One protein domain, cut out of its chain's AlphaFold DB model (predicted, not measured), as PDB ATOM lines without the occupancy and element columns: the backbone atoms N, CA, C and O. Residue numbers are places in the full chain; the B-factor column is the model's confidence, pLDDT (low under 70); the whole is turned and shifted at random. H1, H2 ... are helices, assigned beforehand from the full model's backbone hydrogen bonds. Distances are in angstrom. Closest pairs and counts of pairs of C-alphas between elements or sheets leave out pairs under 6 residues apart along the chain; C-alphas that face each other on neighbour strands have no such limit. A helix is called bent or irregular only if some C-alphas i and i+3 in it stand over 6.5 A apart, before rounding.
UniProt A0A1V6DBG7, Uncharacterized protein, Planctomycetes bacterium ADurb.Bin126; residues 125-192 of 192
ATOM      1  N   LEU A 125     120.795 165.484 127.810       85.00
ATOM      2  CA  LEU A 125     120.544 165.186 126.398       85.00
ATOM      3  C   LEU A 125     120.747 166.426 125.523       85.00
ATOM      4  O   LEU A 125     121.315 166.324 124.433       85.00
ATOM      5  N   LEU A 126     120.348 167.605 126.013       83.81
ATOM      6  CA  LEU A 126     120.598 168.864 125.313       83.81
ATOM      7  C   LEU A 126     122.089 169.181 125.239       83.81
ATOM      8  O   LEU A 126     122.568 169.554 124.169       83.81
ATOM      9  N   ARG A 127     122.849 168.946 126.317       85.25
ATOM     10  CA  ARG A 127     124.316 169.105 126.295       85.25
ATOM     11  C   ARG A 127     124.974 168.212 125.259       85.25
ATOM     12  O   ARG A 127     125.783 168.691 124.470       85.25
ATOM     13  N   GLN A 128     124.588 166.938 125.209       84.38
ATOM     14  CA  GLN A 128     125.107 166.024 124.190       84.38
ATOM     15  C   GLN A 128     124.727 166.469 122.773       84.38
ATOM     16  O   GLN A 128     125.549 166.394 121.862       84.38
ATOM     17  N   SER A 129     123.497 166.944 122.570       82.94
ATOM     18  CA  SER A 129     123.038 167.453 121.272       82.94
ATOM     19  C   SER A 129     123.833 168.685 120.817       82.94
ATOM     20  O   SER A 129     124.254 168.774 119.658       82.94
ATOM     21  N   LEU A 130     124.106 169.606 121.744       84.62
ATOM     22  CA  LEU A 130     124.928 170.792 121.514       84.62
ATOM     23  C   LEU A 130     126.365 170.432 121.162       84.62
ATOM     24  O   LEU A 130     126.889 170.942 120.173       84.62
ATOM     25  N   GLN A 131     126.977 169.519 121.917       83.94
ATOM     26  CA  GLN A 131     128.330 169.033 121.643       83.94
ATOM     27  C   GLN A 131     128.424 168.403 120.251       83.94
ATOM     28  O   GLN A 131     129.293 168.780 119.471       83.94
ATOM     29  N   ARG A 132     127.469 167.535 119.882       81.12
ATOM     30  CA  ARG A 132     127.413 166.942 118.533       81.12
ATOM     31  C   ARG A 132     127.230 167.991 117.437       81.12
ATOM     32  O   ARG A 132     127.785 167.857 116.351       81.12
ATOM     33  N   SER A 133     126.430 169.022 117.691       82.50
ATOM     34  CA  SER A 133     126.207 170.103 116.727       82.50
ATOM     35  C   SER A 133     127.454 170.984 116.575       82.50
ATOM     36  O   SER A 133     127.796 171.381 115.462       82.50
ATOM     37  N   ALA A 134     128.165 171.261 117.671       83.38
ATOM     38  CA  ALA A 134     129.435 171.979 117.665       83.38
ATOM     39  C   ALA A 134     130.519 171.204 116.900       83.38
ATOM     40  O   ALA A 134     131.129 171.776 115.994       83.38
ATOM     41  N   SER A 135     130.684 169.905 117.171       82.88
ATOM     42  CA  SER A 135     131.659 169.067 116.464       82.88
ATOM     43  C   SER A 135     131.340 168.928 114.976       82.88
ATOM     44  O   SER A 135     132.229 169.019 114.131       82.88
ATOM     45  N   GLN A 136     130.059 168.838 114.604       83.62
ATOM     46  CA  GLN A 136     129.655 168.874 113.193       83.62
ATOM     47  C   GLN A 136     129.977 170.205 112.504       83.62
ATOM     48  O   GLN A 136     130.394 170.199 111.343       83.62
ATOM     49  N   ARG A 137     129.779 171.346 113.180       84.56
ATOM     50  CA  ARG A 137     130.142 172.666 112.636       84.56
ATOM     51  C   ARG A 137     131.650 172.781 112.435       84.56
ATOM     52  O   ARG A 137     132.071 173.224 111.370       84.56
ATOM     53  N   GLN A 138     132.439 172.320 113.401       85.56
ATOM     54  CA  GLN A 138     133.899 172.275 113.297       85.56
ATOM     55  C   GLN A 138     134.354 171.379 112.140       85.56
ATOM     56  O   GLN A 138     135.134 171.816 111.298       85.56
ATOM     57  N   ALA A 139     133.786 170.177 112.010       84.75
ATOM     58  CA  ALA A 139     134.106 169.282 110.903       84.75
ATOM     59  C   ALA A 139     133.788 169.906 109.535       84.75
ATOM     60  O   ALA A 139     134.588 169.819 108.604       84.75
ATOM     61  N   ARG A 140     132.646 170.595 109.408       86.50
ATOM     62  CA  ARG A 140     132.299 171.342 108.188       86.50
ATOM     63  C   ARG A 140     133.256 172.500 107.926       86.50
ATOM     64  O   ARG A 140     133.621 172.711 106.775       86.50
ATOM     65  N   ALA A 141     133.667 173.233 108.960       87.88
ATOM     66  CA  ALA A 141     134.627 174.323 108.821       87.88
ATOM     67  C   ALA A 141     135.960 173.815 108.257       87.88
ATOM     68  O   ALA A 141     136.478 174.414 107.320       87.88
ATOM     69  N   VAL A 142     136.453 172.668 108.731       88.94
ATOM     70  CA  VAL A 142     137.675 172.050 108.198       88.94
ATOM     71  C   VAL A 142     137.496 171.594 106.751       88.94
ATOM     72  O   VAL A 142     138.326 171.915 105.904       88.94
ATOM     73  N   VAL A 143     136.402 170.900 106.417       87.06
ATOM     74  CA  VAL A 143     136.125 170.476 105.026       87.06
ATOM     75  C   VAL A 143     136.067 171.679 104.078       87.06
ATOM     76  O   VAL A 143     136.638 171.648 102.991       87.06
ATOM     77  N   ASN A 144     135.453 172.774 104.525       88.12
ATOM     78  CA  ASN A 144     135.369 174.028 103.778       88.12
ATOM     79  C   ASN A 144     136.660 174.864 103.842       88.12
ATOM     80  O   ASN A 144     136.695 175.954 103.274       88.12
ATOM     81  N   GLY A 145     137.698 174.382 104.537       85.25
ATOM     82  CA  GLY A 145     138.980 175.051 104.777       85.25
ATOM     83  C   GLY A 145     138.873 176.414 105.459       85.25
ATOM     84  O   GLY A 145     139.696 177.283 105.202       85.25
ATOM     85  N   ALA A 146     137.837 176.604 106.274       86.94
ATOM     86  CA  ALA A 146     137.663 177.745 107.167       86.94
ATOM     87  C   ALA A 146     138.308 177.515 108.550       86.94
ATOM     88  O   ALA A 146     138.355 178.438 109.356       86.94
ATOM     89  N   ALA A 147     138.769 176.293 108.832       86.56
ATOM     90  CA  ALA A 147     139.499 175.919 110.040       86.56
ATOM     91  C   ALA A 147     140.593 174.896 109.701       86.56
ATOM     92  O   ALA A 147     140.441 174.121 108.750       86.56
ATOM     93  N   ASP A 148     141.667 174.875 110.491       86.56
ATOM     94  CA  ASP A 148     142.762 173.918 110.316       86.56
ATOM     95  C   ASP A 148     142.374 172.526 110.821       86.56
ATOM     96  O   ASP A 148     141.655 172.375 111.812       86.56
ATOM     97  N   VAL A 149     142.907 171.490 110.167       84.12
ATOM     98  CA  VAL A 149     142.661 170.078 110.515       84.12
ATOM     99  C   VAL A 149     143.083 169.767 111.957       84.12
ATOM    100  O   VAL A 149     142.455 168.941 112.615       84.12
ATOM    101  N   ASP A 150     144.106 170.455 112.464       84.12
ATOM    102  CA  ASP A 150     144.691 170.212 113.788       84.12
ATOM    103  C   ASP A 150     143.864 170.797 114.943       84.12
ATOM    104  O   ASP A 150     144.095 170.459 116.102       84.12
ATOM    105  N   GLN A 151     142.883 171.653 114.641       82.75
ATOM    106  CA  GLN A 151     142.033 172.306 115.643       82.75
ATOM    107  C   GLN A 151     140.805 171.468 116.037       82.75
ATOM    108  O   GLN A 151     140.055 171.857 116.932       82.75
ATOM    109  N   VAL A 152     140.569 170.335 115.369       84.50
ATOM    110  CA  VAL A 152     139.379 169.495 115.565       84.50
ATOM    111  C   VAL A 152     139.786 168.118 116.069       84.50
ATOM    112  O   VAL A 152     140.839 167.594 115.711       84.50
ATOM    113  N   ASP A 153     138.937 167.507 116.899       86.06
ATOM    114  CA  ASP A 153     139.152 166.139 117.355       86.06
ATOM    115  C   ASP A 153     139.275 165.183 116.149       86.06
ATOM    116  O   ASP A 153     138.321 165.059 115.369       86.06
ATOM    117  N   PRO A 154     140.411 164.477 115.986       87.44
ATOM    118  CA  PRO A 154     140.627 163.620 114.831       87.44
ATOM    119  C   PRO A 154     139.608 162.479 114.738       87.44
ATOM    120  O   PRO A 154     139.261 162.064 113.633       87.44
ATOM    121  N   VAL A 155     139.087 161.989 115.870       88.38
ATOM    122  CA  VAL A 155     138.081 160.915 115.892       88.38
ATOM    123  C   VAL A 155     136.725 161.433 115.411       88.38
ATOM    124  O   VAL A 155     136.061 160.783 114.599       88.38
ATOM    125  N   GLU A 156     136.314 162.619 115.865       86.06
ATOM    126  CA  GLU A 156     135.041 163.225 115.463       86.06
ATOM    127  C   GLU A 156     135.063 163.667 114.001       86.06
ATOM    128  O   GLU A 156     134.101 163.420 113.268       86.06
ATOM    129  N   LEU A 157     136.174 164.264 113.556       87.81
ATOM    130  CA  LEU A 157     136.360 164.669 112.168       87.81
ATOM    131  C   LEU A 157     136.325 163.452 111.239       87.81
ATOM    132  O   LEU A 157     135.587 163.464 110.256       87.81
ATOM    133  N   LEU A 158     137.041 162.373 111.575       90.12
ATOM    134  CA  LEU A 158     137.017 161.140 110.785       90.12
ATOM    135  C   LEU A 158     135.609 160.528 110.736       90.12
ATOM    136  O   LEU A 158     135.119 160.197 109.658       90.12
ATOM    137  N   THR A 159     134.914 160.472 111.875       89.25
ATOM    138  CA  THR A 159     133.527 159.980 111.948       89.25
ATOM    139  C   THR A 159     132.579 160.823 111.086       89.25
ATOM    140  O   THR A 159     131.668 160.292 110.451       89.25
ATOM    141  N   ALA A 160     132.771 162.144 111.047       85.88
ATOM    142  CA  ALA A 160     131.969 163.042 110.223       85.88
ATOM    143  C   ALA A 160     132.248 162.875 108.719       85.88
ATOM    144  O   ALA A 160     131.310 162.985 107.927       85.88
ATOM    145  N   LEU A 161     133.500 162.606 108.335       87.94
ATOM    146  CA  LEU A 161     133.901 162.347 106.949       87.94
ATOM    147  C   LEU A 161     133.410 160.981 106.453       87.94
ATOM    148  O   LEU A 161     132.939 160.880 105.325       87.94
ATOM    149  N   ASP A 162     133.465 159.938 107.281       88.19
ATOM    150  CA  ASP A 162     133.015 158.597 106.882       88.19
ATOM    151  C   ASP A 162     131.488 158.497 106.733       88.19
ATOM    152  O   ASP A 162     130.994 157.665 105.974       88.19
ATOM    153  N   ARG A 163     130.729 159.377 107.395       86.81
ATOM    154  CA  ARG A 163     129.268 159.474 107.230       86.81
ATOM    155  C   ARG A 163     128.827 160.081 105.898       86.81
ATOM    156  O   ARG A 163     127.662 159.926 105.542       86.81
ATOM    157  N   ASP A 164     129.698 160.805 105.197       87.38
ATOM    158  CA  ASP A 164     129.351 161.530 103.972       87.38
ATOM    159  C   ASP A 164     130.492 161.425 102.939       87.38
ATOM    160  O   ASP A 164     131.478 162.171 103.015       87.38
ATOM    161  N   PRO A 165     130.380 160.519 101.944       88.38
ATOM    162  CA  PRO A 165     131.446 160.285 100.973       88.38
ATOM    163  C   PRO A 165     131.756 161.520 100.114       88.38
ATOM    164  O   PRO A 165     132.900 161.690  99.689       88.38
ATOM    165  N   ALA A 166     130.787 162.421  99.907       90.38
ATOM    166  CA  ALA A 166     131.028 163.671  99.193       90.38
ATOM    167  C   ALA A 166     131.916 164.619 100.015       90.38
ATOM    168  O   ALA A 166     132.855 165.204  99.472       90.38
ATOM    169  N   ARG A 167     131.699 164.719 101.336       87.62
ATOM    170  CA  ARG A 167     132.579 165.509 102.223       87.62
ATOM    171  C   ARG A 167     133.978 164.934 102.311       87.62
ATOM    172  O   ARG A 167     134.942 165.693 102.339       87.62
ATOM    173  N   LYS A 168     134.104 163.609 102.330       90.94
ATOM    174  CA  LYS A 168     135.405 162.934 102.288       90.94
ATOM    175  C   LYS A 168     136.175 163.279 101.015       90.94
ATOM    176  O   LYS A 168     137.344 163.648 101.097       90.94
ATOM    177  N   ALA A 169     135.514 163.236  99.858       90.25
ATOM    178  CA  ALA A 169     136.117 163.642  98.592       90.25
ATOM    179  C   ALA A 169     136.524 165.126  98.595       90.25
ATOM    180  O   ALA A 169     137.635 165.448  98.186       90.25
ATOM    181  N   GLN A 170     135.674 166.019  99.116       91.56
ATOM    182  CA  GLN A 170     135.986 167.449  99.248       91.56
ATOM    183  C   GLN A 170     137.179 167.708 100.174       91.56
ATOM    184  O   GLN A 170     138.069 168.484  99.831       91.56
ATOM    185  N   PHE A 171     137.229 167.030 101.322       92.12
ATOM    186  CA  PHE A 171     138.351 167.114 102.252       92.12
ATOM    187  C   PHE A 171     139.658 166.689 101.577       92.12
ATOM    188  O   PHE A 171     140.643 167.416 101.648       92.12
ATOM    189  N   ILE A 172     139.662 165.548 100.878       91.62
ATOM    190  CA  ILE A 172     140.845 165.034 100.173       91.62
ATOM    191  C   ILE A 172     141.250 165.961  99.024       91.62
ATOM    192  O   ILE A 172     142.435 166.223  98.847       91.62
ATOM    193  N   ALA A 173     140.288 166.481  98.260       91.88
ATOM    194  CA  ALA A 173     140.563 167.414  97.171       91.88
ATOM    195  C   ALA A 173     141.228 168.704  97.671       91.88
ATOM    196  O   ALA A 173     142.034 169.295  96.959       91.88
ATOM    197  N   ARG A 174     140.897 169.134  98.893       91.38
ATOM    198  CA  ARG A 174     141.383 170.391  99.460       91.38
ATOM    199  C   ARG A 174     142.667 170.252 100.273       91.38
ATOM    200  O   ARG A 174     143.573 171.057 100.104       91.38
ATOM    201  N   HIS A 175     142.731 169.259 101.152       91.00
ATOM    202  CA  HIS A 175     143.837 169.061 102.099       91.00
ATOM    203  C   HIS A 175     144.822 167.976 101.652       91.00
ATOM    204  O   HIS A 175     145.881 167.807 102.247       91.00
ATOM    205  N   GLY A 176     144.490 167.239 100.592       92.19
ATOM    206  CA  GLY A 176     145.289 166.136 100.076       92.19
ATOM    207  C   GLY A 176     144.993 164.799 100.760       92.19
ATOM    208  O   GLY A 176     144.499 164.711 101.887       92.19
ATOM    209  N   SER A 177     145.327 163.715 100.062       91.75
ATOM    210  CA  SER A 177     145.180 162.347 100.575       91.75
ATOM    211  C   SER A 177     146.119 162.053 101.748       91.75
ATOM    212  O   SER A 177     145.735 161.315 102.651       91.75
ATOM    213  N   ALA A 178     147.308 162.664 101.776       91.12
ATOM    214  CA  ALA A 178     148.258 162.541 102.884       91.12
ATOM    215  C   ALA A 178     147.660 163.054 104.206       91.12
ATOM    216  O   ALA A 178     147.644 162.324 105.193       91.12
ATOM    217  N   ALA A 179     147.038 164.239 104.194       88.56
ATOM    218  CA  ALA A 179     146.382 164.803 105.374       88.56
ATOM    219  C   ALA A 179     145.238 163.915 105.896       88.56
ATOM    220  O   ALA A 179     145.025 163.815 107.105       88.56
ATOM    221  N   PHE A 180     144.514 163.235 104.999       90.94
ATOM    222  CA  PHE A 180     143.482 162.269 105.382       90.94
ATOM    223  C   PHE A 180     144.069 161.013 106.047       90.94
ATOM    224  O   PHE A 180     143.524 160.520 107.036       90.94
ATOM    225  N   ILE A 181     145.190 160.499 105.536       92.00
ATOM    226  CA  ILE A 181     145.890 159.350 106.127       92.00
ATOM    227  C   ILE A 181     146.428 159.713 107.517       92.00
ATOM    228  O   ILE A 181     146.210 158.962 108.470       92.00
ATOM    229  N   ASP A 182     147.040 160.890 107.656       91.69
ATOM    230  CA  ASP A 182     147.551 161.391 108.935       91.69
ATOM    231  C   ASP A 182     146.425 161.621 109.947       91.69
ATOM    232  O   ASP A 182     146.564 161.321 111.135       91.69
ATOM    233  N   LEU A 183     145.272 162.122 109.496       92.00
ATOM    234  CA  LEU A 183     144.067 162.230 110.317       92.00
ATOM    235  C   LEU A 183     143.612 160.854 110.832       92.00
ATOM    236  O   LEU A 183     143.356 160.695 112.026       92.00
ATOM    237  N   ALA A 184     143.553 159.845 109.958       90.88
ATOM    238  CA  ALA A 184     143.156 158.491 110.336       90.88
ATOM    239  C   ALA A 184     144.152 157.833 111.309       90.88
ATOM    240  O   ALA A 184     143.740 157.137 112.241       90.88
ATOM    241  N   ALA A 185     145.455 158.069 111.131       91.12
ATOM    242  CA  ALA A 185     146.489 157.602 112.053       91.12
ATOM    243  C   ALA A 185     146.329 158.233 113.446       91.12
ATOM    244  O   ALA A 185     146.342 157.521 114.453       91.12
ATOM    245  N   ARG A 186     146.089 159.549 113.505       90.56
ATOM    246  CA  ARG A 186     145.839 160.282 114.756       90.56
ATOM    247  C   ARG A 186     144.566 159.823 115.463       90.56
ATOM    248  O   ARG A 186     144.587 159.620 116.674       90.56
ATOM    249  N   ALA A 187     143.485 159.584 114.722       89.69
ATOM    250  CA  ALA A 187     142.243 159.055 115.282       89.69
ATOM    251  C   ALA A 187     142.449 157.671 115.928       89.69
ATOM    252  O   ALA A 187     141.993 157.437 117.045       89.69
ATOM    253  N   ARG A 188     143.201 156.775 115.268       90.31
ATOM    254  CA  ARG A 188     143.536 155.440 115.799       90.31
ATOM    255  C   ARG A 188     144.429 155.487 117.036       90.31
ATOM    256  O   ARG A 188     144.296 154.630 117.904       90.31
ATOM    257  N   ALA A 189     145.356 156.440 117.102       88.88
ATOM    258  CA  ALA A 189     146.212 156.626 118.271       88.88
ATOM    259  C   ALA A 189     145.413 157.104 119.493       88.88
ATOM    260  O   ALA A 189     145.728 156.715 120.609       88.88
ATOM    261  N   LYS A 190     144.362 157.901 119.270       86.50
ATOM    262  CA  LYS A 190     143.483 158.430 120.322       86.50
ATOM    263  C   LYS A 190     142.420 157.431 120.803       86.50
ATOM    264  O   LYS A 190     141.887 157.596 121.892       86.50
ATOM    265  N   SER A 191     142.085 156.423 119.995       76.44
ATOM    266  CA  SER A 191     141.096 155.388 120.334       76.44
ATOM    267  C   SER A 191     141.683 154.158 121.044       76.44
ATOM    268  O   SER A 191     140.938 153.214 121.301       76.44
ATOM    269  N   LYS A 192     143.003 154.122 121.258       67.81
ATOM    270  CA  LYS A 192     143.705 153.104 122.052       67.81
ATOM    271  C   LYS A 192     143.880 153.596 123.479       67.81
ATOM    272  O   LYS A 192     143.787 152.736 124.378       67.81
TER     273      LYS A 192
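This is residues 125 to 192 of the 192 residues of an uncharacterized protein of Planctomycetes bacterium ADurb.Bin126 (UniProt A0A1V6DBG7). The short helix H2 sits in the middle of a loose V, between the second part of the long helix H1 on one side and the arm H3b on the other, with the arm H3a near the corner where the V closes. Residues 125 to 131 of H1 stick out free from this body. The printed part has 68 residues, with three named helices in the order H1, H2, H3 and no named strand; the class is all helix. The whole is compact, with a radius of gyration of the C-alphas of 11.7 A and spans of 36 by 28 by 20 A.

H1 runs from Leu 125, whose C-alpha is at (120.544, 165.186, 126.398), to Val 143, and measures 27.0 A from first to last C-alpha. A short link of 10 residues leads to H2, residues 154 to 162, 12.1 A long, with C-alpha 154 at (140.627, 163.620, 114.831). A tight link of 2 residues leads on to H3, residues 165 to 190. By its hydrogen bonds H3 was assigned as one helix, but it is bent: C-alphas 174 and 177 are 9.0 A apart. Its arms are H3a, residues 165 to 174, 14.3 A long, and H3b, residues 177 to 190, 20.2 A long, which ends with C-alpha 190 at (143.483, 158.430, 120.322).

H1 touches H2 with residues 135 to 139 alone, about perpendicular at 77 degrees; the closest C-alphas, of Ala 139 and Leu 157, are 5.3 A apart. H1 touches H3a with residues 142 to 143 alone, at a steep tilt of 45 degrees, the same way; the closest C-alphas are those of Val 143 and Phe 171, 4.9 A apart. H2 and H3b touch with 12 pairs of C-alphas within 8 A, the closest those of Val 155 and Ala 187 at 4.6 A; they run opposite ways at a steep tilt of 54 degrees. H2 and H3a only just touch, with 3 pairs within 8 A, and only at the corner; their closest C-alphas, of Leu 161 and Lys 168, are 4.9 A apart. H3a and H3b also only just touch, with 3 pairs, and only at the corner, at a steep tilt of 65 degrees; the closest C-alphas, of Ile 172 and Phe 180, are 6.5 A apart. H1 and H3b are apart. The helix packing is mostly crossed, with no touching pair at a shallow tilt. In H1, H2, H3a and H3b every O i to N i+4 pair is within hydrogen-bond range.

The two C-alphas farthest apart, of Leu 125 and Ala 178, are 36.4 A from each other. The printed part has no cut and ends at Lys 192, the chain's last residue. Neither link between the helices is long. The mean pLDDT of the printed part is 87.2, and Lys 192 is the one printed residue under 70.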